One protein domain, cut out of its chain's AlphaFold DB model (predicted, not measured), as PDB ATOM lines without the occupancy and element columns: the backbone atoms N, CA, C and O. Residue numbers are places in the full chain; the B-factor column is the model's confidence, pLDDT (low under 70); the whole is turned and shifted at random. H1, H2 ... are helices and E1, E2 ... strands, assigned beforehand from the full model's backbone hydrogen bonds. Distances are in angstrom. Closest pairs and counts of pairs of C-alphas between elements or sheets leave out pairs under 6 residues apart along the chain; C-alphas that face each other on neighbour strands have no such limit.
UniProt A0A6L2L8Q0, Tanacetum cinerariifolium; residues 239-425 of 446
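Overview. This is residues 239 to 425 of the 446 residues of a protein of Tanacetum cinerariifolium (UniProt A0A6L2L8Q0). A strongly twisted, branched sheet of six strands makes the body, with H2 and H3 on one face and H1 beside its strands near E6; an arm holding H5, H6 and H7 reaches out from one end of this body along the longest axis. The chain comes back from the arm through H8, which packs on H3, and then runs through residues 403 to 421, a long stretch with no named element, to E6 beside E2. The printed part has 187 residues, with eight named helices and six named strands in the order H1 H2 E1 E2 H3 E3 E4 E5 H4 H5 H6 H7 H8 E6, and its class is mixed, helices and strands. The sheet is mixed too, with E2 and E6 parallel and its other neighbour pairs antiparallel. The whole is loose, with a radius of gyration of the C-alphas of 22.2 A and spans of 77 by 31 by 29 A.

Along the chain. The strands are E1, residues 263 to 268, E2, 278 to 287 and 25.5 A long, E3, 304 to 310, E4, 316 to 324 and 25.9 A, E5, 330 to 337, and E6, 422 to 424. The helices are H1, residues 241 to 246, H2, 248 to 258 and 15.3 A, H3, 289 to 297, H4, 342 to 348, H5, 356 to 360, H6, 365 to 376 and 16.4 A, H7, 384 to 387, and H8, 394 to 402. C-alpha 241 is at (42.596, -21.353, 22.783), C-alpha 376 at (37.195, -70.770, -24.639) and C-alpha 424 at (33.911, -18.655, 21.687).

Arrangement. E2 bends by 66 degrees at residue 282; E1 lies on one side of it, E5 and E6 on the other side. E1 and E2 form a hairpin, with N 265 and O 285 at 3.0 A. N 286 of E2 and O 335 of E5 are within hydrogen-bond range at 3.0 A, and so are N 279 of E2 and O 422 of E6 at 2.9 A. E3, E4 and E5 are a meander, each strand the antiparallel neighbour of the one before, with N 306 and O 320 at 2.9 A and N 321 and O 334 at 2.8 A. H1 stands at the sheet's level, and its closest C-alpha to E6 is that of Ala 246, 4.9 A from that of Leu 423. H2, at a height over the sheet of 6.8 A, is over none of the strands; H3, at 7.1 A on the same face, is only just over E5, with 3 of its C-alphas on that strand. H3 and H8 touch at a shallow tilt of 13 degrees, opposite ways, the closest C-alphas being those of Gly 294 and Val 400, 4.0 A apart. H4 is only just not on the sheet, with 4 pairs of C-alphas within 10 A, and H5 is not on it. H6 and H7 are near each other, with 6 pairs of C-alphas within 10 A. Every O i to N i+4 pair is within hydrogen-bond range in H1, H2, H3, H5, H6 and H8, against 2 of 3 in H4; H7 is too short for such a pair.

Size, cuts and confidence. The two C-alphas farthest apart, those of Glu 275 and Asn 377, are 77.1 A apart. Residues 373 to 378, of which 373 to 376 belong to H6, stand free. The printed part has no cut, and its one long link is H8 to E6, of 19 residues. The mean pLDDT of the printed part is 77.9, and 36 residues are under 70, among them residues 310 to 315 and 336 to 360.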
ATOM      1  N   GLY A 239      49.413 -21.018  22.339       52.28
ATOM      2  CA  GLY A 239      48.550 -19.848  22.232       52.28
ATOM      3  C   GLY A 239      47.291 -19.992  23.090       52.28
ATOM      4  O   GLY A 239      46.938 -21.077  23.554       52.28
ATOM      5  N   ASP A 240      46.590 -18.880  23.304       66.56
ATOM      6  CA  ASP A 240      45.297 -18.899  23.987       66.56
ATOM      7  C   ASP A 240      44.240 -19.538  23.073       66.56
ATOM      8  O   ASP A 240      43.969 -19.058  21.970       66.56
ATOM      9  N   VAL A 241      43.622 -20.626  23.538       66.12
ATOM     10  CA  VAL A 241      42.596 -21.353  22.783       66.12
ATOM     11  C   VAL A 241      41.400 -20.454  22.452       66.12
ATOM     12  O   VAL A 241      40.818 -20.582  21.379       66.12
ATOM     13  N   LYS A 242      41.059 -19.486  23.310       70.62
ATOM     14  CA  LYS A 242      40.011 -18.500  23.007       70.62
ATOM     15  C   LYS A 242      40.377 -17.656  21.793       70.62
ATOM     16  O   LYS A 242      39.540 -17.443  20.920       70.62
ATOM     17  N   VAL A 243      41.639 -17.241  21.708       73.94
ATOM     18  CA  VAL A 243      42.162 -16.484  20.565       73.94
ATOM     19  C   VAL A 243      42.156 -17.348  19.303       73.94
ATOM     20  O   VAL A 243      41.770 -16.868  18.244       73.94
ATOM     21  N   GLN A 244      42.495 -18.636  19.396       78.88
ATOM     22  CA  GLN A 244      42.455 -19.536  18.236       78.88
ATOM     23  C   GLN A 244      41.048 -19.702  17.646       78.88
ATOM     24  O   GLN A 244      40.897 -19.712  16.427       78.88
ATOM     25  N   TYR A 245      40.012 -19.818  18.482       82.06
ATOM     26  CA  TYR A 245      38.636 -19.943  17.986       82.06
ATOM     27  C   TYR A 245      38.125 -18.632  17.398       82.06
ATOM     28  O   TYR A 245      37.416 -18.669  16.392       82.06
ATOM     29  N   ALA A 246      38.535 -17.487  17.953       81.75
ATOM     30  CA  ALA A 246      38.245 -16.187  17.359       81.75
ATOM     31  C   ALA A 246      38.814 -16.076  15.929       81.75
ATOM     32  O   ALA A 246      38.133 -15.567  15.045       81.75
ATOM     33  N   LEU A 247      39.998 -16.649  15.682       85.75
ATOM     34  CA  LEU A 247      40.660 -16.679  14.369       85.75
ATOM     35  C   LEU A 247      40.110 -17.745  13.405       85.75
ATOM     36  O   LEU A 247      40.526 -17.805  12.249       85.75
ATOM     37  N   LEU A 248      39.194 -18.614  13.844       88.31
ATOM     38  CA  LEU A 248      38.741 -19.746  13.031       88.31
ATOM     39  C   LEU A 248      38.075 -19.282  11.728       88.31
ATOM     40  O   LEU A 248      38.226 -19.933  10.699       88.31
ATOM     41  N   ARG A 249      37.360 -18.152  11.745       88.94
ATOM     42  CA  ARG A 249      36.734 -17.605  10.533       88.94
ATOM     43  C   ARG A 249      37.758 -17.009   9.566       88.94
ATOM     44  O   ARG A 249      37.626 -17.244   8.368       88.94
ATOM     45  N   ASP A 250      38.793 -16.338  10.072       89.25
ATOM     46  CA  ASP A 250      39.913 -15.855   9.250       89.25
ATOM     47  C   ASP A 250      40.640 -17.030   8.586       89.25
ATOM     48  O   ASP A 250      40.869 -17.020   7.376       89.25
ATOM     49  N   TYR A 251      40.901 -18.097   9.351       89.88
ATOM     50  CA  TYR A 251      41.460 -19.342   8.825       89.88
ATOM     51  C   TYR A 251      40.598 -19.920   7.698       89.88
ATOM     52  O   TYR A 251      41.119 -20.317   6.660       89.88
ATOM     53  N   VAL A 252      39.272 -19.952   7.870       90.81
ATOM     54  CA  VAL A 252      38.354 -20.447   6.835       90.81
ATOM     55  C   VAL A 252      38.389 -19.587   5.575       90.81
ATOM     56  O   VAL A 252      38.359 -20.138   4.471       90.81
ATOM     57  N   CYS A 253      38.454 -18.262   5.714       90.38
ATOM     58  CA  CYS A 253      38.595 -17.364   4.573       90.38
ATOM     59  C   CYS A 253      39.902 -17.626   3.825       90.38
ATOM     60  O   CYS A 253      39.874 -17.827   2.611       90.38
ATOM     61  N   GLU A 254      41.026 -17.701   4.537       91.94
ATOM     62  CA  GLU A 254      42.325 -17.965   3.920       91.94
ATOM     63  C   GLU A 254      42.371 -19.353   3.267       91.94
ATOM     64  O   GLU A 254      42.843 -19.504   2.138       91.94
ATOM     65  N   LEU A 255      41.800 -20.366   3.922       91.44
ATOM     66  CA  LEU A 255      41.708 -21.717   3.384       91.44
ATOM     67  C   LEU A 255      40.946 -21.735   2.054       91.44
ATOM     68  O   LEU A 255      41.418 -22.338   1.090       91.44
ATOM     69  N   LYS A 256      39.797 -21.052   1.979       92.06
ATOM     70  CA  LYS A 256      39.003 -20.935   0.746       92.06
ATOM     71  C   LYS A 256      39.704 -20.111  -0.332       92.06
ATOM     72  O   LYS A 256      39.550 -20.419  -1.510       92.06
ATOM     73  N   ARG A 257      40.480 -19.096   0.059       92.69
ATOM     74  CA  ARG A 257      41.266 -18.261  -0.855       92.69
ATOM     75  C   ARG A 257      42.397 -19.055  -1.512       92.69
ATOM     76  O   ARG A 257      42.553 -18.989  -2.726       92.69
ATOM     77  N   CYS A 258      43.169 -19.806  -0.724       91.69
ATOM     78  CA  CYS A 258      44.279 -20.619  -1.232       91.69
ATOM     79  C   CYS A 258      43.803 -21.881  -1.955       91.69
ATOM     80  O   CYS A 258      44.467 -22.338  -2.879       91.69
ATOM     81  N   ASN A 259      42.668 -22.450  -1.544       92.56
ATOM     82  CA  ASN A 259      42.141 -23.694  -2.094       92.56
ATOM     83  C   ASN A 259      40.722 -23.474  -2.644       92.56
ATOM     84  O   ASN A 259      39.745 -23.712  -1.921       92.56
ATOM     85  N   PRO A 260      40.585 -23.063  -3.921       92.19
ATOM     86  CA  PRO A 260      39.290 -22.890  -4.572       92.19
ATOM     87  C   PRO A 260      38.427 -24.157  -4.519       92.19
ATOM     88  O   PRO A 260      38.944 -25.279  -4.524       92.19
ATOM     89  N   ASP A 261      37.107 -23.968  -4.491       92.38
ATOM     90  CA  ASP A 261      36.066 -24.995  -4.291       92.38
ATOM     91  C   ASP A 261      36.061 -25.677  -2.912       92.38
ATOM     92  O   ASP A 261      35.298 -26.622  -2.682       92.38
ATOM     93  N   THR A 262      36.874 -25.203  -1.966       92.38
ATOM     94  CA  THR A 262      36.843 -25.705  -0.590       92.38
ATOM     95  C   THR A 262      35.520 -25.363   0.088       92.38
ATOM     96  O   THR A 262      35.101 -24.206   0.182       92.38
ATOM     97  N   THR A 263      34.863 -26.392   0.613       90.56
ATOM     98  CA  THR A 263      33.640 -26.261   1.395       90.56
ATOM     99  C   THR A 263      33.996 -26.265   2.870       90.56
ATOM    100  O   THR A 263      34.578 -27.219   3.375       90.56
ATOM    101  N   VAL A 264      33.606 -25.201   3.568       91.62
ATOM    102  CA  VAL A 264      33.692 -25.139   5.027       91.62
ATOM    103  C   VAL A 264      32.362 -24.688   5.587       91.62
ATOM    104  O   VAL A 264      31.813 -23.687   5.111       91.62
ATOM    105  N   LYS A 265      31.868 -25.412   6.591       89.44
ATOM    106  CA  LYS A 265      30.662 -25.066   7.345       89.44
ATOM    107  C   LYS A 265      30.994 -25.050   8.827       89.44
ATOM    108  O   LYS A 265      31.440 -26.060   9.357       89.44
ATOM    109  N   ILE A 266      30.769 -23.912   9.472       89.62
ATOM    110  CA  ILE A 266      30.859 -23.774  10.925       89.62
ATOM    111  C   ILE A 266      29.434 -23.717  11.457       89.62
ATOM    112  O   ILE A 266      28.638 -22.908  10.986       89.62
ATOM    113  N   ASP A 267      29.142 -24.564  12.433       88.06
ATOM    114  CA  ASP A 267      27.893 -24.549  13.184       88.06
ATOM    115  C   ASP A 267      28.171 -24.027  14.598       88.06
ATOM    116  O   ASP A 267      29.229 -24.284  15.190       88.06
ATOM    117  N   VAL A 268      27.210 -23.293  15.140       89.31
ATOM    118  CA  VAL A 268      27.279 -22.671  16.466       89.31
ATOM    119  C   VAL A 268      26.049 -23.071  17.269       89.31
ATOM    120  O   VAL A 268      25.039 -23.494  16.711       89.31
ATOM    121  N   TYR A 269      26.127 -22.980  18.592       85.94
ATOM    122  CA  TYR A 269      24.925 -23.125  19.411       85.94
ATOM    123  C   TYR A 269      23.976 -21.949  19.165       85.94
ATOM    124  O   TYR A 269      24.422 -20.844  18.847       85.94
ATOM    125  N   GLY A 270      22.672 -22.215  19.284       84.00
ATOM    126  CA  GLY A 270      21.659 -21.167  19.227       84.00
ATOM    127  C   GLY A 270      21.886 -20.163  20.352       84.00
ATOM    128  O   GLY A 270      22.208 -20.560  21.470       84.00
ATOM    129  N   GLU A 271      21.741 -18.885  20.026       85.38
ATOM    130  CA  GLU A 271      21.781 -17.782  20.981       85.38
ATOM    131  C   GLU A 271      20.397 -17.138  20.999       85.38
ATOM    132  O   GLU A 271      19.819 -16.924  19.930       85.38
ATOM    133  N   GLU A 272      19.861 -16.875  22.190       85.25
ATOM    134  CA  GLU A 272      18.504 -16.333  22.346       85.25
ATOM    135  C   GLU A 272      18.414 -14.893  21.841       85.25
ATOM    136  O   GLU A 272      17.412 -14.513  21.239       85.25
ATOM    137  N   ASP A 273      19.483 -14.119  22.041       84.69
ATOM    138  CA  ASP A 273      19.615 -12.758  21.539       84.69
ATOM    139  C   ASP A 273      20.446 -12.720  20.234       84.69
ATOM    140  O   ASP A 273      21.675 -12.930  20.246       84.69
ATOM    141  N   PRO A 274      19.809 -12.415  19.084       80.69
ATOM    142  CA  PRO A 274      20.488 -12.279  17.803       80.69
ATOM    143  C   PRO A 274      21.566 -11.190  17.786       80.69
ATOM    144  O   PRO A 274      22.545 -11.362  17.059       80.69
ATOM    145  N   GLU A 275      21.443 -10.140  18.599       85.19
ATOM    146  CA  GLU A 275      22.381  -9.007  18.646       85.19
ATOM    147  C   GLU A 275      23.649  -9.315  19.456       85.19
ATOM    148  O   GLU A 275      24.608  -8.540  19.455       85.19
ATOM    149  N   THR A 276      23.702 -10.472  20.125       86.06
ATOM    150  CA  THR A 276      24.878 -10.854  20.913       86.06
ATOM    151  C   THR A 276      26.125 -10.928  20.015       86.06
ATOM    152  O   THR A 276      26.154 -11.713  19.059       86.06
ATOM    153  N   PRO A 277      27.215 -10.203  20.344       86.25
ATOM    154  CA  PRO A 277      28.420 -10.110  19.513       86.25
ATOM    155  C   PRO A 277      29.290 -11.376  19.565       86.25
ATOM    156  O   PRO A 277      30.391 -11.423  19.012       86.25
ATOM    157  N   THR A 278      28.829 -12.427  20.239       86.69
ATOM    158  CA  THR A 278      29.546 -13.689  20.420       86.69
ATOM    159  C   THR A 278      28.670 -14.883  20.073       86.69
ATOM    160  O   THR A 278      27.462 -14.865  20.284       86.69
ATOM    161  N   ARG A 279      29.289 -15.950  19.560       87.81
ATOM    162  CA  ARG A 279      28.627 -17.237  19.303       87.81
ATOM    163  C   ARG A 279      29.484 -18.382  19.824       87.81
ATOM    164  O   ARG A 279      30.688 -18.416  19.576       87.81
ATOM    165  N   MET A 280      28.876 -19.340  20.519       86.50
ATOM    166  CA  MET A 280      29.595 -20.515  21.013       86.50
ATOM    167  C   MET A 280      29.784 -21.534  19.887       86.50
ATOM    168  O   MET A 280      28.818 -21.986  19.274       86.50
ATOM    169  N   PHE A 281      31.035 -21.899  19.612       87.69
ATOM    170  CA  PHE A 281      31.366 -22.894  18.598       87.69
ATOM    171  C   PHE A 281      30.769 -24.262  18.942       87.69
ATOM    172  O   PHE A 281      30.916 -24.735  20.070       87.69
ATOM    173  N   LYS A 282      30.169 -24.923  17.948       83.62
ATOM    174  CA  LYS A 282      29.658 -26.291  18.066       83.62
ATOM    175  C   LYS A 282      30.503 -27.267  17.252       83.62
ATOM    176  O   LYS A 282      31.107 -28.172  17.813       83.62
ATOM    177  N   ARG A 283      30.593 -27.063  15.936       84.19
ATOM    178  CA  ARG A 283      31.277 -27.987  15.013       84.19
ATOM    179  C   ARG A 283      31.755 -27.298  13.747       84.19
ATOM    180  O   ARG A 283      31.290 -26.211  13.406       84.19
ATOM    181  N   ILE A 284      32.689 -27.944  13.058       87.06
ATOM    182  CA  ILE A 284      33.206 -27.487  11.771       87.06
ATOM    183  C   ILE A 284      33.424 -28.666  10.838       87.06
ATOM    184  O   ILE A 284      34.167 -29.585  11.164       87.06
ATOM    185  N   TYR A 285      32.849 -28.556   9.648       88.25
ATOM    186  CA  TYR A 285      33.094 -29.445   8.525       88.25
ATOM    187  C   TYR A 285      34.035 -28.774   7.531       88.25
ATOM    188  O   TYR A 285      33.779 -27.630   7.138       88.25
ATOM    189  N   VAL A 286      35.069 -29.490   7.084       88.94
ATOM    190  CA  VAL A 286      36.003 -29.036   6.048       88.94
ATOM    191  C   VAL A 286      36.164 -30.114   4.976       88.94
ATOM    192  O   VAL A 286      36.566 -31.240   5.259       88.94
ATOM    193  N   CYS A 287      35.919 -29.740   3.722       89.75
ATOM    194  CA  CYS A 287      36.217 -30.550   2.543       89.75
ATOM    195  C   CYS A 287      36.957 -29.695   1.515       89.75
ATOM    196  O   CYS A 287      36.412 -28.720   0.987       89.75
ATOM    197  N   LEU A 288      38.221 -30.036   1.263       90.44
ATOM    198  CA  LEU A 288      39.088 -29.274   0.368       90.44
ATOM    199  C   LEU A 288      38.671 -29.485  -1.085       90.44
ATOM    200  O   LEU A 288      38.431 -30.613  -1.512       90.44
ATOM    201  N   GLY A 289      38.652 -28.407  -1.869       89.94
ATOM    202  CA  GLY A 289      38.216 -28.469  -3.265       89.94
ATOM    203  C   GLY A 289      39.043 -29.442  -4.110       89.94
ATOM    204  O   GLY A 289      38.491 -30.183  -4.918       89.94
ATOM    205  N   ALA A 290      40.355 -29.507  -3.870       89.69
ATOM    206  CA  ALA A 290      41.239 -30.458  -4.545       89.69
ATOM    207  C   ALA A 290      40.874 -31.921  -4.241       89.69
ATOM    208  O   ALA A 290      40.768 -32.716  -5.170       89.69
ATOM    209  N   LEU A 291      40.602 -32.246  -2.971       89.44
ATOM    210  CA  LEU A 291      40.211 -33.596  -2.549       89.44
ATOM    211  C   LEU A 291      38.832 -33.978  -3.090       89.44
ATOM    212  O   LEU A 291      38.625 -35.094  -3.550       89.44
ATOM    213  N   LYS A 292      37.899 -33.021  -3.123       88.94
ATOM    214  CA  LYS A 292      36.583 -33.204  -3.742       88.94
ATOM    215  C   LYS A 292      36.691 -33.532  -5.232       88.94
ATOM    216  O   LYS A 292      35.980 -34.411  -5.714       88.94
ATOM    217  N   ARG A 293      37.544 -32.817  -5.975       89.00
ATOM    218  CA  ARG A 293      37.764 -33.068  -7.409       89.00
ATOM    219  C   ARG A 293      38.455 -34.412  -7.628       89.00
ATOM    220  O   ARG A 293      37.934 -35.217  -8.388       89.00
ATOM    221  N   GLY A 294      39.521 -34.704  -6.883       88.25
ATOM    222  CA  GLY A 294      40.213 -35.988  -6.990       88.25
ATOM    223  C   GLY A 294      39.320 -37.179  -6.644       88.25
ATOM    224  O   GLY A 294      39.321 -38.169  -7.366       88.25
ATOM    225  N   PHE A 295      38.464 -37.066  -5.626       85.75
ATOM    226  CA  PHE A 295      37.489 -38.115  -5.323       85.75
ATOM    227  C   PHE A 295      36.511 -38.370  -6.485       85.75
ATOM    228  O   PHE A 295      36.177 -39.522  -6.753       85.75
ATOM    229  N   ARG A 296      36.088 -37.322  -7.212       86.19
ATOM    230  CA  ARG A 296      35.224 -37.461  -8.399       86.19
ATOM    231  C   ARG A 296      35.946 -38.117  -9.574       86.19
ATOM    232  O   ARG A 296      35.369 -39.003 -10.193       86.19
ATOM    233  N   GLU A 297      37.192 -37.725  -9.844       85.75
ATOM    234  CA  GLU A 297      38.015 -38.317 -10.914       85.75
ATOM    235  C   GLU A 297      38.241 -39.820 -10.715       85.75
ATOM    236  O   GLU A 297      38.389 -40.564 -11.678       85.75
ATOM    237  N   ARG A 298      38.223 -40.296  -9.464       78.38
ATOM    238  CA  ARG A 298      38.377 -41.720  -9.143       78.38
ATOM    239  C   ARG A 298      37.272 -42.607  -9.729       78.38
ATOM    240  O   ARG A 298      37.500 -43.799  -9.935       78.38
ATOM    241  N   GLY A 299      36.065 -42.066  -9.906       74.25
ATOM    242  CA  GLY A 299      34.925 -42.800 -10.461       74.25
ATOM    243  C   GLY A 299      34.407 -43.964  -9.605       74.25
ATOM    244  O   GLY A 299      33.687 -44.806 -10.121       74.25
ATOM    245  N   ARG A 300      34.763 -44.050  -8.312       74.94
ATOM    246  CA  ARG A 300      34.211 -45.052  -7.377       74.94
ATOM    247  C   ARG A 300      33.508 -44.379  -6.210       74.94
ATOM    248  O   ARG A 300      34.144 -43.699  -5.399       74.94
ATOM    249  N   GLU A 301      32.229 -44.683  -6.064       72.56
ATOM    250  CA  GLU A 301      31.330 -44.167  -5.026       72.56
ATOM    251  C   GLU A 301      31.479 -44.919  -3.688       72.56
ATOM    252  O   GLU A 301      30.507 -45.253  -3.023       72.56
ATOM    253  N   LEU A 302      32.720 -45.214  -3.285       73.88
ATOM    254  CA  LEU A 302      33.017 -45.838  -1.992       73.88
ATOM    255  C   LEU A 302      33.594 -44.800  -1.035       73.88
ATOM    256  O   LEU A 302      34.651 -44.223  -1.315       73.88
ATOM    257  N   LEU A 303      32.923 -44.626   0.100       79.31
ATOM    258  CA  LEU A 303      33.320 -43.723   1.167       79.31
ATOM    259  C   LEU A 303      33.234 -44.453   2.512       79.31
ATOM    260  O   LEU A 303      32.182 -44.957   2.894       79.31
ATOM    261  N   GLY A 304      34.359 -44.531   3.208       78.25
ATOM    262  CA  GLY A 304      34.465 -44.985   4.585       78.25
ATOM    263  C   GLY A 304      34.473 -43.801   5.543       78.25
ATOM    264  O   GLY A 304      34.939 -42.711   5.209       78.25
ATOM    265  N   LEU A 305      33.970 -44.026   6.749       76.38
ATOM    266  CA  LEU A 305      33.951 -43.044   7.820       76.38
ATOM    267  C   LEU A 305      34.713 -43.608   9.014       76.38
ATOM    268  O   LEU A 305      34.387 -44.691   9.491       76.38
ATOM    269  N   ASP A 306      35.685 -42.850   9.506       78.31
ATOM    270  CA  ASP A 306      36.441 -43.187  10.708       78.31
ATOM    271  C   ASP A 306      36.357 -42.056  11.742       78.31
ATOM    272  O   ASP A 306      36.166 -40.884  11.403       78.31
ATOM    273  N   GLY A 307      36.468 -42.402  13.023       73.69
ATOM    274  CA  GLY A 307      36.292 -41.483  14.135       73.69
ATOM    275  C   GLY A 307      37.340 -41.658  15.223       73.69
ATOM    276  O   GLY A 307      37.399 -42.692  15.873       73.69
ATOM    277  N   ALA A 308      38.079 -40.591  15.520       78.00
ATOM    278  CA  ALA A 308      39.039 -40.550  16.616       78.00
ATOM    279  C   ALA A 308      38.516 -39.700  17.783       78.00
ATOM    280  O   ALA A 308      38.096 -38.550  17.601       78.00
ATOM    281  N   PHE A 309      38.577 -40.234  19.005       71.88
ATOM    282  CA  PHE A 309      38.298 -39.458  20.212       71.88
ATOM    283  C   PHE A 309      39.467 -38.523  20.526       71.88
ATOM    284  O   PHE A 309      40.616 -38.940  20.656       71.88
ATOM    285  N   MET A 310      39.174 -37.237  20.677       66.44
ATOM    286  CA  MET A 310      40.161 -36.244  21.075       66.44
ATOM    287  C   MET A 310      40.308 -36.240  22.594       66.44
ATOM    288  O   MET A 310      39.341 -36.001  23.320       66.44
ATOM    289  N   ARG A 311      41.539 -36.443  23.065       53.78
ATOM    290  CA  ARG A 311      41.927 -36.236  24.465       53.78
ATOM    291  C   ARG A 311      42.417 -34.795  24.646       53.78
ATOM    292  O   ARG A 311      43.198 -34.301  23.836       53.78
ATOM    293  N   GLY A 312      41.967 -34.107  25.694       59.88
ATOM    294  CA  GLY A 312      42.402 -32.741  26.005       59.88
ATOM    295  C   GLY A 312      41.338 -31.900  26.707       59.88
ATOM    296  O   GLY A 312      40.316 -32.415  27.146       59.88
ATOM    297  N   GLN A 313      41.573 -30.584  26.784       54.50
ATOM    298  CA  GLN A 313      40.695 -29.615  27.465       54.50
ATOM    299  C   GLN A 313      39.268 -29.553  26.883       54.50
ATOM    300  O   GLN A 313      38.343 -29.100  27.552       54.50
ATOM    301  N   TYR A 314      39.090 -30.016  25.644       66.50
ATOM    302  CA  TYR A 314      37.808 -30.059  24.949       66.50
ATOM    303  C   TYR A 314      37.589 -31.461  24.376       66.50
ATOM    304  O   TYR A 314      37.979 -31.704  23.227       66.50
ATOM    305  N   PRO A 315      37.000 -32.386  25.155       61.62
ATOM    306  CA  PRO A 315      36.702 -33.722  24.665       61.62
ATOM    307  C   PRO A 315      35.732 -33.655  23.479       61.62
ATOM    308  O   PRO A 315      34.900 -32.752  23.355       61.62
ATOM    309  N   GLY A 316      35.862 -34.600  22.557       70.38
ATOM    310  CA  GLY A 316      35.010 -34.684  21.378       70.38
ATOM    311  C   GLY A 316      35.496 -35.747  20.408       70.38
ATOM    312  O   GLY A 316      36.498 -36.408  20.656       70.38
ATOM    313  N   GLN A 317      34.798 -35.886  19.285       75.75
ATOM    314  CA  GLN A 317      35.153 -36.833  18.230       75.75
ATOM    315  C   GLN A 317      35.548 -36.064  16.969       75.75
ATOM    316  O   GLN A 317      34.811 -35.172  16.535       75.75
ATOM    317  N   LYS A 318      36.706 -36.393  16.397       78.38
ATOM    318  CA  LYS A 318      37.091 -35.989  15.046       78.38
ATOM    319  C   LYS A 318      36.664 -37.103  14.102       78.38
ATOM    320  O   LYS A 318      37.088 -38.237  14.287       78.38
ATOM    321  N   LEU A 319      35.830 -36.780  13.127       78.94
ATOM    322  CA  LEU A 319      35.434 -37.703  12.071       78.94
ATOM    323  C   LEU A 319      36.250 -37.407  10.815       78.94
ATOM    324  O   LEU A 319      36.526 -36.245  10.516       78.94
ATOM    325  N   THR A 320      36.628 -38.449  10.090       81.62
ATOM    326  CA  THR A 320      37.323 -38.353   8.807       81.62
ATOM    327  C   THR A 320      36.601 -39.241   7.806       81.62
ATOM    328  O   THR A 320      36.377 -40.420   8.065       81.62
ATOM    329  N   GLU A 321      36.234 -38.673   6.666       80.25
ATOM    330  CA  GLU A 321      35.773 -39.424   5.504       80.25
ATOM    331  C   GLU A 321      36.965 -39.791   4.634       80.25
ATOM    332  O   GLU A 321      37.784 -38.933   4.278       80.25
ATOM    333  N   VAL A 322      37.031 -41.061   4.261       81.38
ATOM    334  CA  VAL A 322      38.100 -41.615   3.444       81.38
ATOM    335  C   VAL A 322      37.530 -42.412   2.277       81.38
ATOM    336  O   VAL A 322      36.634 -43.229   2.434       81.38
ATOM    337  N   GLY A 323      38.052 -42.184   1.082       77.94
ATOM    338  CA  GLY A 323      37.932 -43.104  -0.036       77.94
ATOM    339  C   GLY A 323      39.082 -44.109  -0.038       77.94
ATOM    340  O   GLY A 323      39.971 -44.084   0.812       77.94
ATOM    341  N   VAL A 324      39.088 -44.963  -1.051       75.69
ATOM    342  CA  VAL A 324      40.214 -45.855  -1.362       75.69
ATOM    343  C   VAL A 324      40.862 -45.336  -2.637       75.69
ATOM    344  O   VAL A 324      40.135 -45.086  -3.583       75.69
ATOM    345  N   ASP A 325      42.167 -45.130  -2.724       75.50
ATOM    346  CA  ASP A 325      42.790 -44.672  -3.972       75.50
ATOM    347  C   ASP A 325      43.045 -45.826  -4.968       75.50
ATOM    348  O   ASP A 325      42.664 -46.976  -4.737       75.50
ATOM    349  N   ALA A 326      43.672 -45.522  -6.111       70.69
ATOM    350  CA  ALA A 326      44.008 -46.523  -7.130       70.69
ATOM    351  C   ALA A 326      45.008 -47.588  -6.644       70.69
ATOM    352  O   ALA A 326      45.109 -48.655  -7.240       70.69
ATOM    353  N   ASN A 327      45.748 -47.304  -5.572       74.06
ATOM    354  CA  ASN A 327      46.739 -48.193  -4.979       74.06
ATOM    355  C   ASN A 327      46.183 -48.941  -3.751       74.06
ATOM    356  O   ASN A 327      46.946 -49.442  -2.929       74.06
ATOM    357  N   ASN A 328      44.854 -48.991  -3.588       69.38
ATOM    358  CA  ASN A 328      44.188 -49.506  -2.386       69.38
ATOM    359  C   ASN A 328      44.606 -48.803  -1.074       69.38
ATOM    360  O   ASN A 328      44.394 -49.341   0.012       69.38
ATOM    361  N   GLY A 329      45.178 -47.603  -1.157       73.25
ATOM    362  CA  GLY A 329      45.503 -46.750  -0.021       73.25
ATOM    363  C   GLY A 329      44.312 -45.907   0.434       73.25
ATOM    364  O   GLY A 329      43.289 -45.811  -0.242       73.25
ATOM    365  N   ILE A 330      44.446 -45.266   1.595       78.31
ATOM    366  CA  ILE A 330      43.422 -44.377   2.158       78.31
ATOM    367  C   ILE A 330      43.498 -43.011   1.462       78.31
ATOM    368  O   ILE A 330      44.531 -42.347   1.508       78.31
ATOM    369  N   TYR A 331      42.393 -42.563   0.862       74.44
ATOM    370  CA  TYR A 331      42.277 -41.240   0.244       74.44
ATOM    371  C   TYR A 331      41.432 -40.307   1.121       74.44
ATOM    372  O   TYR A 331      40.224 -40.514   1.212       74.44
ATOM    373  N   PRO A 332      41.989 -39.274   1.774       75.69
ATOM    374  CA  PRO A 332      41.193 -38.375   2.606       75.69
ATOM    375  C   PRO A 332      40.252 -37.517   1.748       75.69
ATOM    376  O   PRO A 332      40.679 -36.920   0.763       75.69
ATOM    377  N   VAL A 333      38.978 -37.417   2.135       71.75
ATOM    378  CA  VAL A 333      37.953 -36.655   1.392       71.75
ATOM    379  C   VAL A 333      37.509 -35.428   2.183       71.75
ATOM    380  O   VAL A 333      37.547 -34.297   1.685       71.75
ATOM    381  N   ALA A 334      37.121 -35.637   3.437       68.38
ATOM    382  CA  ALA A 334      36.687 -34.576   4.329       68.38
ATOM    383  C   ALA A 334      36.990 -34.927   5.784       68.38
ATOM    384  O   ALA A 334      37.231 -36.082   6.134       68.38
ATOM    385  N   TYR A 335      36.962 -33.918   6.645       76.12
ATOM    386  CA  TYR A 335      37.033 -34.118   8.083       76.12
ATOM    387  C   TYR A 335      36.078 -33.173   8.807       76.12
ATOM    388  O   TYR A 335      35.762 -32.076   8.339       76.12
ATOM    389  N   ASP A 336      35.615 -33.619   9.965       56.94
ATOM    390  CA  ASP A 336      34.652 -32.918  10.803       56.94
ATOM    391  C   ASP A 336      35.006 -33.077  12.284       56.94
ATOM    392  O   ASP A 336      35.744 -33.974  12.700       56.94
ATOM    393  N   ARG A 337      34.446 -32.196  13.105       51.28
ATOM    394  CA  ARG A 337      34.483 -32.276  14.557       51.28
ATOM    395  C   ARG A 337      33.053 -32.318  15.093       51.28
ATOM    396  O   ARG A 337      32.329 -31.355  14.912       51.28
ATOM    397  N   GLN A 338      32.702 -33.364  15.848       50.50
ATOM    398  CA  GLN A 338      31.395 -33.581  16.503       50.50
ATOM    399  C   GLN A 338      30.188 -33.831  15.562       50.50
ATOM    400  O   GLN A 338      29.211 -33.077  15.551       50.50
ATOM    401  N   LYS A 339      30.203 -34.986  14.874       51.53
ATOM    402  CA  LYS A 339      29.025 -35.679  14.294       51.53
ATOM    403  C   LYS A 339      28.124 -34.839  13.359       51.53
ATOM    404  O   LYS A 339      26.921 -35.066  13.300       51.53
ATOM    405  N   GLY A 340      28.667 -33.866  12.631       51.47
ATOM    406  CA  GLY A 340      27.964 -33.118  11.577       51.47
ATOM    407  C   GLY A 340      27.991 -33.792  10.200       51.47
ATOM    408  O   GLY A 340      27.323 -33.327   9.279       51.47
ATOM    409  N   LEU A 341      28.751 -34.879  10.070       48.47
ATOM    410  CA  LEU A 341      29.060 -35.538   8.803       48.47
ATOM    411  C   LEU A 341      27.953 -36.477   8.299       48.47
ATOM    412  O   LEU A 341      27.608 -36.462   7.119       48.47
ATOM    413  N   PHE A 342      27.308 -37.199   9.215       54.47
ATOM    414  CA  PHE A 342      26.223 -38.134   8.897       54.47
ATOM    415  C   PHE A 342      25.044 -37.481   8.144       54.47
ATOM    416  O   PHE A 342      24.700 -37.970   7.069       54.47
ATOM    417  N   PRO A 343      24.493 -36.324   8.579       57.44
ATOM    418  CA  PRO A 343      23.397 -35.674   7.850       57.44
ATOM    419  C   PRO A 343      23.800 -35.133   6.466       57.44
ATOM    420  O   PRO A 343      22.942 -34.882   5.620       57.44
ATOM    421  N   ALA A 344      25.094 -34.884   6.230       55.53
ATOM    422  CA  ALA A 344      25.588 -34.398   4.943       55.53
ATOM    423  C   ALA A 344      25.724 -35.539   3.926       55.53
ATOM    424  O   ALA A 344      25.379 -35.344   2.761       55.53
ATOM    425  N   LEU A 345      26.173 -36.716   4.372       48.88
ATOM    426  CA  LEU A 345      26.299 -37.907   3.535       48.88
ATOM    427  C   LEU A 345      24.948 -38.474   3.109       48.88
ATOM    428  O   LEU A 345      24.757 -38.714   1.920       48.88
ATOM    429  N   GLU A 346      23.984 -38.580   4.027       54.59
ATOM    430  CA  GLU A 346      22.623 -39.049   3.709       54.59
ATOM    431  C   GLU A 346      21.920 -38.157   2.673       54.59
ATOM    432  O   GLU A 346      21.137 -38.633   1.853       54.59
ATOM    433  N   LYS A 347      22.237 -36.855   2.658       56.00
ATOM    434  CA  LYS A 347      21.709 -35.910   1.667       56.00
ATOM    435  C   LYS A 347      22.396 -36.019   0.302       56.00
ATOM    436  O   LYS A 347      21.789 -35.659  -0.705       56.00
ATOM    437  N   LEU A 348      23.664 -36.427   0.267       48.28
ATOM    438  CA  LEU A 348      24.463 -36.481  -0.959       48.28
ATOM    439  C   LEU A 348      24.376 -37.842  -1.664       48.28
ATOM    440  O   LEU A 348      24.479 -37.863  -2.887       48.28
ATOM    441  N   PHE A 349      24.154 -38.939  -0.930       48.75
ATOM    442  CA  PHE A 349      24.213 -40.307  -1.468       48.75
ATOM    443  C   PHE A 349      23.093 -41.218  -0.915       48.75
ATOM    444  O   PHE A 349      23.356 -42.097  -0.096       48.75
ATOM    445  N   PRO A 350      21.830 -41.034  -1.338       48.94
ATOM    446  CA  PRO A 350      20.675 -41.715  -0.739       48.94
ATOM    447  C   PRO A 350      20.449 -43.185  -1.165       48.94
ATOM    448  O   PRO A 350      19.502 -43.794  -0.676       48.94
ATOM    449  N   SER A 351      21.246 -43.765  -2.074       47.03
ATOM    450  CA  SER A 351      20.888 -45.009  -2.795       47.03
ATOM    451  C   SER A 351      22.002 -46.067  -2.917       47.03
ATOM    452  O   SER A 351      22.127 -46.704  -3.960       47.03
ATOM    453  N   VAL A 352      22.848 -46.250  -1.901       48.34
ATOM    454  CA  VAL A 352      23.991 -47.188  -1.980       48.34
ATOM    455  C   VAL A 352      23.556 -48.648  -1.724       48.34
ATOM    456  O   VAL A 352      22.985 -48.942  -0.678       48.34
ATOM    457  N   GLU A 353      23.877 -49.574  -2.642       41.12
ATOM    458  CA  GLU A 353      23.716 -51.041  -2.501       41.12
ATOM    459  C   GLU A 353      25.067 -51.787  -2.657       41.12
ATOM    460  O   GLU A 353      26.011 -51.265  -3.249       41.12
ATOM    461  N   HIS A 354      25.186 -53.011  -2.108       37.62
ATOM    462  CA  HIS A 354      26.456 -53.748  -1.942       37.62
ATOM    463  C   HIS A 354      26.576 -55.019  -2.814       37.62
ATOM    464  O   HIS A 354      25.921 -56.025  -2.537       37.62
ATOM    465  N   ARG A 355      27.535 -55.060  -3.755       51.59
ATOM    466  CA  ARG A 355      28.081 -56.314  -4.327       51.59
ATOM    467  C   ARG A 355      29.610 -56.311  -4.301       51.59
ATOM    468  O   ARG A 355      30.251 -55.297  -4.539       51.59
ATOM    469  N   LYS A 356      30.233 -57.458  -4.006       52.78
ATOM    470  CA  LYS A 356      31.682 -57.553  -3.718       52.78
ATOM    471  C   LYS A 356      32.588 -57.056  -4.857       52.78
ATOM    472  O   LYS A 356      33.601 -56.435  -4.557       52.78
ATOM    473  N   TRP A 357      32.233 -57.306  -6.121       60.91
ATOM    474  CA  TRP A 357      32.980 -56.797  -7.282       60.91
ATOM    475  C   TRP A 357      32.718 -55.302  -7.525       60.91
ATOM    476  O   TRP A 357      33.656 -54.564  -7.795       60.91
ATOM    477  N   GLU A 358      31.495 -54.813  -7.310       61.88
ATOM    478  CA  GLU A 358      31.190 -53.369  -7.349       61.88
ATOM    479  C   GLU A 358      31.972 -52.606  -6.266       61.88
ATOM    480  O   GLU A 358      32.480 -51.510  -6.496       61.88
ATOM    481  N   ILE A 359      32.156 -53.229  -5.097       63.44
ATOM    482  CA  ILE A 359      32.938 -52.665  -3.997       63.44
ATOM    483  C   ILE A 359      34.431 -52.748  -4.283       63.44
ATOM    484  O   ILE A 359      35.114 -51.759  -4.050       63.44
ATOM    485  N   SER A 360      34.968 -53.888  -4.736       68.88
ATOM    486  CA  SER A 360      36.414 -54.051  -4.941       68.88
ATOM    487  C   SER A 360      36.904 -53.379  -6.219       68.88
ATOM    488  O   SER A 360      38.036 -52.918  -6.253       68.88
ATOM    489  N   GLY A 361      36.084 -53.325  -7.268       74.06
ATOM    490  CA  GLY A 361      36.507 -52.983  -8.623       74.06
ATOM    491  C   GLY A 361      37.454 -54.010  -9.261       74.06
ATOM    492  O   GLY A 361      38.013 -53.737 -10.318       74.06
ATOM    493  N   ILE A 362      37.653 -55.177  -8.636       81.00
ATOM    494  CA  ILE A 362      38.541 -56.255  -9.101       81.00
ATOM    495  C   ILE A 362      37.715 -57.544  -9.255       81.00
ATOM    496  O   ILE A 362      37.084 -57.946  -8.266       81.00
ATOM    497  N   PRO A 363      37.740 -58.211 -10.430       76.25
ATOM    498  CA  PRO A 363      37.006 -59.455 -10.656       76.25
ATOM    499  C   PRO A 363      37.405 -60.542  -9.656       76.25
ATOM    500  O   PRO A 363      38.588 -60.725  -9.350       76.25
ATOM    501  N   CYS A 364      36.435 -61.298  -9.140       74.00
ATOM    502  CA  CYS A 364      36.737 -62.413  -8.251       74.00
ATOM    503  C   CYS A 364      37.158 -63.665  -9.039       74.00
ATOM    504  O   CYS A 364      37.016 -63.748 -10.258       74.00
ATOM    505  N   LYS A 365      37.637 -64.699  -8.336       71.88
ATOM    506  CA  LYS A 365      38.035 -65.975  -8.961       71.88
ATOM    507  C   LYS A 365      36.933 -66.623  -9.816       71.88
ATOM    508  O   LYS A 365      37.253 -67.302 -10.784       71.88
ATOM    509  N   HIS A 366      35.658 -66.414  -9.472       73.06
ATOM    510  CA  HIS A 366      34.524 -66.937 -10.240       73.06
ATOM    511  C   HIS A 366      34.285 -66.125 -11.517       73.06
ATOM    512  O   HIS A 366      34.073 -66.716 -12.570       73.06
ATOM    513  N   ASP A 367      34.407 -64.797 -11.449       71.62
ATOM    514  CA  ASP A 367      34.278 -63.914 -12.616       71.62
ATOM    515  C   ASP A 367      35.397 -64.198 -13.625       71.62
ATOM    516  O   ASP A 367      35.145 -64.352 -14.815       71.62
ATOM    517  N   ILE A 368      36.632 -64.389 -13.144       80.38
ATOM    518  CA  ILE A 368      37.765 -64.797 -13.985       80.38
ATOM    519  C   ILE A 368      37.521 -66.165 -14.635       80.38
ATOM    520  O   ILE A 368      37.859 -66.357 -15.804       80.38
ATOM    521  N   ALA A 369      36.938 -67.123 -13.906       76.94
ATOM    522  CA  ALA A 369      36.585 -68.424 -14.468       76.94
ATOM    523  C   ALA A 369      35.524 -68.292 -15.575       76.94
ATOM    524  O   ALA A 369      35.698 -68.883 -16.637       76.94
ATOM    525  N   ALA A 370      34.497 -67.462 -15.370       76.06
ATOM    526  CA  ALA A 370      33.473 -67.177 -16.373       76.06
ATOM    527  C   ALA A 370      34.046 -66.461 -17.611       76.06
ATOM    528  O   ALA A 370      33.744 -66.845 -18.735       76.06
ATOM    529  N   ILE A 371      34.936 -65.476 -17.430       79.00
ATOM    530  CA  ILE A 371      35.628 -64.785 -18.534       79.00
ATOM    531  C   ILE A 371      36.475 -65.763 -19.355       79.00
ATOM    532  O   ILE A 371      36.459 -65.722 -20.586       79.00
ATOM    533  N   ASN A 372      37.195 -66.668 -18.689       84.44
ATOM    534  CA  ASN A 372      37.974 -67.693 -19.380       84.44
ATOM    535  C   ASN A 372      37.071 -68.690 -20.129       84.44
ATOM    536  O   ASN A 372      37.424 -69.093 -21.233       84.44
ATOM    537  N   ASP A 373      35.918 -69.065 -19.569       82.31
ATOM    538  CA  ASP A 373      34.947 -69.935 -20.243       82.31
ATOM    539  C   ASP A 373      34.353 -69.270 -21.495       82.31
ATOM    540  O   ASP A 373      34.376 -69.860 -22.574       82.31
ATOM    541  N   MET A 374      33.942 -68.000 -21.403       81.12
ATOM    542  CA  MET A 374      33.501 -67.213 -22.562       81.12
ATOM    543  C   MET A 374      34.576 -67.178 -23.658       81.12
ATOM    544  O   MET A 374      34.289 -67.454 -24.823       81.12
ATOM    545  N   LYS A 375      35.838 -66.930 -23.287       87.81
ATOM    546  CA  LYS A 375      36.962 -66.953 -24.232       87.81
ATOM    547  C   LYS A 375      37.139 -68.318 -24.901       87.81
ATOM    548  O   LYS A 375      37.344 -68.387 -26.112       87.81
ATOM    549  N   ASN A 376      37.060 -69.402 -24.129       90.19
ATOM    550  CA  ASN A 376      37.195 -70.770 -24.639       90.19
ATOM    551  C   ASN A 376      36.049 -71.151 -25.586       90.19
ATOM    552  O   ASN A 376      36.255 -71.926 -26.516       90.19
ATOM    553  N   ASN A 377      34.871 -70.561 -25.386       90.19
ATOM    554  CA  ASN A 377      33.697 -70.723 -26.240       90.19
ATOM    555  C   ASN A 377      33.672 -69.752 -27.441       90.19
ATOM    556  O   ASN A 377      32.655 -69.638 -28.119       90.19
ATOM    557  N   GLY A 378      34.789 -69.074 -27.735       89.12
ATOM    558  CA  GLY A 378      34.960 -68.259 -28.941       89.12
ATOM    559  C   GLY A 378      34.398 -66.839 -28.858       89.12
ATOM    560  O   GLY A 378      34.337 -66.164 -29.885       89.12
ATOM    561  N   PHE A 379      34.005 -66.365 -27.673       86.81
ATOM    562  CA  PHE A 379      33.624 -64.966 -27.479       86.81
ATOM    563  C   PHE A 379      34.866 -64.065 -27.416       86.81
ATOM    564  O   PHE A 379      35.867 -64.408 -26.778       86.81
ATOM    565  N   ASP A 380      34.790 -62.890 -28.045       88.56
ATOM    566  CA  ASP A 380      35.785 -61.833 -27.861       88.56
ATOM    567  C   ASP A 380      35.548 -61.140 -26.514       88.56
ATOM    568  O   ASP A 380      34.532 -60.478 -26.307       88.56
ATOM    569  N   VAL A 381      36.470 -61.353 -25.577       82.06
ATOM    570  CA  VAL A 381      36.390 -60.852 -24.197       82.06
ATOM    571  C   VAL A 381      37.443 -59.781 -23.893       82.06
ATOM    572  O   VAL A 381      37.596 -59.403 -22.733       82.06
ATOM    573  N   GLY A 382      38.194 -59.310 -24.895       86.50
ATOM    574  CA  GLY A 382      39.274 -58.336 -24.697       86.50
ATOM    575  C   GLY A 382      40.440 -58.852 -23.837       86.50
ATOM    576  O   GLY A 382      40.662 -60.064 -23.702       86.50
ATOM    577  N   ILE A 383      41.223 -57.925 -23.267       84.25
ATOM    578  CA  ILE A 383      42.294 -58.253 -22.310       84.25
ATOM    579  C   ILE A 383      41.749 -58.281 -20.877       84.25
ATOM    580  O   ILE A 383      40.720 -57.689 -20.570       84.25
ATOM    581  N   ARG A 384      42.424 -58.993 -19.969       73.81
ATOM    582  CA  ARG A 384      41.916 -59.212 -18.600       73.81
ATOM    583  C   ARG A 384      41.820 -57.917 -17.800       73.81
ATOM    584  O   ARG A 384      40.933 -57.771 -16.966       73.81
ATOM    585  N   GLU A 385      42.724 -56.991 -18.070       81.81
ATOM    586  CA  GLU A 385      42.834 -55.690 -17.428       81.81
ATOM    587  C   GLU A 385      41.636 -54.779 -17.742       81.81
ATOM    588  O   GLU A 385      41.311 -53.924 -16.922       81.81
ATOM    589  N   ASP A 386      40.926 -55.002 -18.857       84.44
ATOM    590  CA  ASP A 386      39.716 -54.244 -19.216       84.44
ATOM    591  C   ASP A 386      38.530 -54.544 -18.285       84.44
ATOM    592  O   ASP A 386      37.599 -53.748 -18.183       84.44
ATOM    593  N   TRP A 387      38.575 -55.673 -17.571       78.44
ATOM    594  CA  TRP A 387      37.554 -56.076 -16.599       78.44
ATOM    595  C   TRP A 387      37.802 -55.496 -15.199       78.44
ATOM    596  O   TRP A 387      36.986 -55.677 -14.291       78.44
ATOM    597  N   VAL A 388      38.937 -54.821 -14.997       83.12
ATOM    598  CA  VAL A 388      39.254 -54.113 -13.756       83.12
ATOM    599  C   VAL A 388      38.667 -52.706 -13.829       83.12
ATOM    600  O   VAL A 388      38.749 -52.029 -14.850       83.12
ATOM    601  N   HIS A 389      38.087 -52.246 -12.723       82.69
ATOM    602  CA  HIS A 389      37.492 -50.920 -12.635       82.69
ATOM    603  C   HIS A 389      38.514 -49.823 -12.965       82.69
ATOM    604  O   HIS A 389      39.650 -49.851 -12.481       82.69
ATOM    605  N   ASP A 390      38.081 -48.800 -13.709       85.75
ATOM    606  CA  ASP A 390      38.923 -47.691 -14.182       85.75
ATOM    607  C   ASP A 390      39.698 -46.980 -13.069       85.75
ATOM    608  O   ASP A 390      40.763 -46.416 -13.309       85.75
ATOM    609  N   SER A 391      39.220 -47.058 -11.827       80.19
ATOM    610  CA  SER A 391      39.918 -46.562 -10.635       80.19
ATOM    611  C   SER A 391      41.334 -47.108 -10.468       80.19
ATOM    612  O   SER A 391      42.126 -46.460  -9.799       80.19
ATOM    613  N   TYR A 392      41.645 -48.284 -11.022       82.44
ATOM    614  CA  TYR A 392      42.974 -48.903 -10.965       82.44
ATOM    615  C   TYR A 392      43.871 -48.519 -12.148       82.44
ATOM    616  O   TYR A 392      45.044 -48.891 -12.184       82.44
ATOM    617  N   LYS A 393      43.353 -47.766 -13.126       85.81
ATOM    618  CA  LYS A 393      44.141 -47.314 -14.275       85.81
ATOM    619  C   LYS A 393      45.079 -46.186 -13.862       85.81
ATOM    620  O   LYS A 393      44.712 -45.271 -13.124       85.81
ATOM    621  N   LEU A 394      46.287 -46.212 -14.427       86.06
ATOM    622  CA  LEU A 394      47.309 -45.194 -14.182       86.06
ATOM    623  C   LEU A 394      46.813 -43.785 -14.536       86.06
ATOM    624  O   LEU A 394      47.088 -42.839 -13.805       86.06
ATOM    625  N   GLN A 395      46.040 -43.649 -15.617       86.75
ATOM    626  CA  GLN A 395      45.461 -42.366 -16.013       86.75
ATOM    627  C   GLN A 395      44.535 -41.802 -14.930       86.75
ATOM    628  O   GLN A 395      44.618 -40.623 -14.600       86.75
ATOM    629  N   THR A 396      43.700 -42.652 -14.332       86.31
ATOM    630  CA  THR A 396      42.804 -42.266 -13.239       86.31
ATOM    631  C   THR A 396      43.600 -41.832 -12.014       86.31
ATOM    632  O   THR A 396      43.321 -40.779 -11.449       86.31
ATOM    633  N   TRP A 397      44.650 -42.573 -11.645       85.69
ATOM    634  CA  TRP A 397      45.562 -42.165 -10.571       85.69
ATOM    635  C   TRP A 397      46.188 -40.789 -10.847       85.69
ATOM    636  O   TRP A 397      46.156 -39.910  -9.983       85.69
ATOM    637  N   MET A 398      46.690 -40.559 -12.065       87.75
ATOM    638  CA  MET A 398      47.257 -39.267 -12.458       87.75
ATOM    639  C   MET A 398      46.227 -38.138 -12.357       87.75
ATOM    640  O   MET A 398      46.550 -37.074 -11.834       87.75
ATOM    641  N   ASN A 399      44.988 -38.368 -12.800       89.19
ATOM    642  CA  ASN A 399      43.915 -37.380 -12.722       89.19
ATOM    643  C   ASN A 399      43.576 -37.045 -11.261       89.19
ATOM    644  O   ASN A 399      43.575 -35.869 -10.892       89.19
ATOM    645  N   VAL A 400      43.393 -38.062 -10.410       85.31
ATOM    646  CA  VAL A 400      43.091 -37.911  -8.974       85.31
ATOM    647  C   VAL A 400      44.140 -37.045  -8.272       85.31
ATOM    648  O   VAL A 400      43.791 -36.101  -7.560       85.31
ATOM    649  N   TYR A 401      45.425 -37.335  -8.495       87.19
ATOM    650  CA  TYR A 401      46.544 -36.660  -7.830       87.19
ATOM    651  C   TYR A 401      47.041 -35.398  -8.556       87.19
ATOM    652  O   TYR A 401      47.899 -34.681  -8.036       87.19
ATOM    653  N   SER A 402      46.478 -35.063  -9.721       91.56
ATOM    654  CA  SER A 402      46.759 -33.797 -10.414       91.56
ATOM    655  C   SER A 402      46.245 -32.578  -9.637       91.56
ATOM    656  O   SER A 402      46.778 -31.470  -9.765       91.56
ATOM    657  N   HIS A 403      45.227 -32.773  -8.795       90.44
ATOM    658  CA  HIS A 403      44.625 -31.722  -7.988       90.44
ATOM    659  C   HIS A 403      45.435 -31.474  -6.713       90.44
ATOM    660  O   HIS A 403      45.362 -32.221  -5.741       90.44
ATOM    661  N   LYS A 404      46.186 -30.373  -6.699       88.31
ATOM    662  CA  LYS A 404      47.060 -30.013  -5.579       88.31
ATOM    663  C   LYS A 404      46.311 -29.218  -4.513       88.31
ATOM    664  O   LYS A 404      45.563 -28.294  -4.834       88.31
ATOM    665  N   VAL A 405      46.560 -29.554  -3.249       90.12
ATOM    666  CA  VAL A 405      46.219 -28.699  -2.106       90.12
ATOM    667  C   VAL A 405      47.311 -27.643  -1.982       90.12
ATOM    668  O   VAL A 405      48.487 -27.972  -1.824       90.12
ATOM    669  N   SER A 406      46.930 -26.378  -2.086       89.62
ATOM    670  CA  SER A 406      47.852 -25.257  -1.957       89.62
ATOM    671  C   SER A 406      48.172 -24.991  -0.486       89.62
ATOM    672  O   SER A 406      47.264 -25.045   0.357       89.62
ATOM    673  N   PRO A 407      49.441 -24.676  -0.164       89.81
ATOM    674  CA  PRO A 407      49.828 -24.320   1.191       89.81
ATOM    675  C   PRO A 407      49.103 -23.050   1.648       89.81
ATOM    676  O   PRO A 407      48.721 -22.193   0.847       89.81
ATOM    677  N   ILE A 408      48.918 -22.944   2.957       86.19
ATOM    678  CA  ILE A 408      48.307 -21.786   3.609       86.19
ATOM    679  C   ILE A 408      49.427 -20.961   4.231       86.19
ATOM    680  O   ILE A 408      50.369 -21.514   4.798       86.19
ATOM    681  N   ASN A 409      49.316 -19.642   4.127       84.38
ATOM    682  CA  ASN A 409      50.256 -18.716   4.742       84.38
ATOM    683  C   ASN A 409      50.212 -18.793   6.280       84.38
ATOM    684  O   ASN A 409      49.250 -19.285   6.870       84.38
ATOM    685  N   GLY A 410      51.243 -18.272   6.946       82.50
ATOM    686  CA  GLY A 410      51.232 -18.036   8.392       82.50
ATOM    687  C   GLY A 410      50.103 -17.094   8.831       82.50
ATOM    688  O   GLY A 410      49.664 -16.234   8.067       82.50
ATOM    689  N   LYS A 411      49.633 -17.267  10.075       81.94
ATOM    690  CA  LYS A 411      48.487 -16.533  10.661       81.94
ATOM    691  C   LYS A 411      48.615 -15.009  10.619       81.94
ATOM    692  O   LYS A 411      47.623 -14.293  10.623       81.94
ATOM    693  N   ASP A 412      49.846 -14.528  10.639       83.19
ATOM    694  CA  ASP A 412      50.247 -13.128  10.597       83.19
ATOM    695  C   ASP A 412      50.016 -12.486   9.223       83.19
ATOM    696  O   ASP A 412      49.844 -11.273   9.141       83.19
ATOM    697  N   MET A 413      49.936 -13.298   8.167       84.25
ATOM    698  CA  MET A 413      49.705 -12.858   6.790       84.25
ATOM    699  C   MET A 413      48.247 -13.015   6.337       84.25
ATOM    700  O   MET A 413      47.927 -12.702   5.189       84.25
ATOM    701  N   TRP A 414      47.363 -13.538   7.190       87.19
ATOM    702  CA  TRP A 414      45.956 -13.713   6.833       87.19
ATOM    703  C   TRP A 414      45.252 -12.365   6.758       87.19
ATOM    704  O   TRP A 414      45.457 -11.480   7.592       87.19
ATOM    705  N   PHE A 415      44.377 -12.225   5.765       78.75
ATOM    706  CA  PHE A 415      43.514 -11.060   5.673       78.75
ATOM    707  C   PHE A 415      42.548 -11.067   6.859       78.75
ATOM    708  O   PHE A 415      41.862 -12.064   7.091       78.75
ATOM    709  N   LYS A 416      42.507  -9.970   7.618       78.94
ATOM    710  CA  LYS A 416      41.596  -9.843   8.756       78.94
ATOM    711  C   LYS A 416      40.245  -9.371   8.260       78.94
ATOM    712  O   LYS A 416      40.162  -8.333   7.606       78.94
ATOM    713  N   PHE A 417      39.210 -10.139   8.566       75.19
ATOM    714  CA  PHE A 417      37.844  -9.775   8.229       75.19
ATOM    715  C   PHE A 417      37.086  -9.360   9.484       75.19
ATOM    716  O   PHE A 417      37.131 -10.039  10.510       75.19
ATOM    717  N   ASP A 418      36.336  -8.269   9.375       77.69
ATOM    718  CA  ASP A 418      35.428  -7.845  10.433       77.69
ATOM    719  C   ASP A 418      34.164  -8.700  10.371       77.69
ATOM    720  O   ASP A 418      33.237  -8.463   9.593       77.69
ATOM    721  N   PHE A 419      34.145  -9.755  11.180       82.25
ATOM    722  CA  PHE A 419      32.956 -10.573  11.355       82.25
ATOM    723  C   PHE A 419      32.036  -9.953  12.412       82.25
ATOM    724  O   PHE A 419      32.511  -9.528  13.463       82.25
ATOM    725  N   PRO A 420      30.704  -9.999  12.217       78.69
ATOM    726  CA  PRO A 420      29.743  -9.413  13.156       78.69
ATOM    727  C   PRO A 420      29.719 -10.120  14.517       78.69
ATOM    728  O   PRO A 420      29.178  -9.596  15.482       78.69
ATOM    729  N   THR A 421      30.274 -11.333  14.602       81.88
ATOM    730  CA  THR A 421      30.325 -12.110  15.843       81.88
ATOM    731  C   THR A 421      31.687 -12.760  16.044       81.88
ATOM    732  O   THR A 421      32.315 -13.223  15.090       81.88
ATOM    733  N   THR A 422      32.116 -12.865  17.299       84.56
ATOM    734  CA  THR A 422      33.329 -13.588  17.698       84.56
ATOM    735  C   THR A 422      32.977 -15.004  18.146       84.56
ATOM    736  O   THR A 422      32.025 -15.209  18.904       84.56
ATOM    737  N   LEU A 423      33.734 -16.001  17.685       85.00
ATOM    738  CA  LEU A 423      33.532 -17.390  18.095       85.00
ATOM    739  C   LEU A 423      34.206 -17.669  19.442       85.00
ATOM    740  O   LEU A 423      35.399 -17.432  19.614       85.00
ATOM    741  N   LEU A 424      33.436 -18.219  20.377       82.06
ATOM    742  CA  LEU A 424      33.911 -18.655  21.687       82.06
ATOM    743  C   LEU A 424      34.124 -20.172  21.718       82.06
ATOM    744  O   LEU A 424      33.463 -20.930  21.004       82.06
ATOM    745  N   THR A 425      35.036 -20.617  22.582       77.25
ATOM    746  CA  THR A 425      35.270 -22.043  22.853       77.25
ATOM    747  C   THR A 425      34.080 -22.667  23.583       77.25
ATOM    748  O   THR A 425      33.324 -21.965  24.255       77.25
TER     749      THR A 425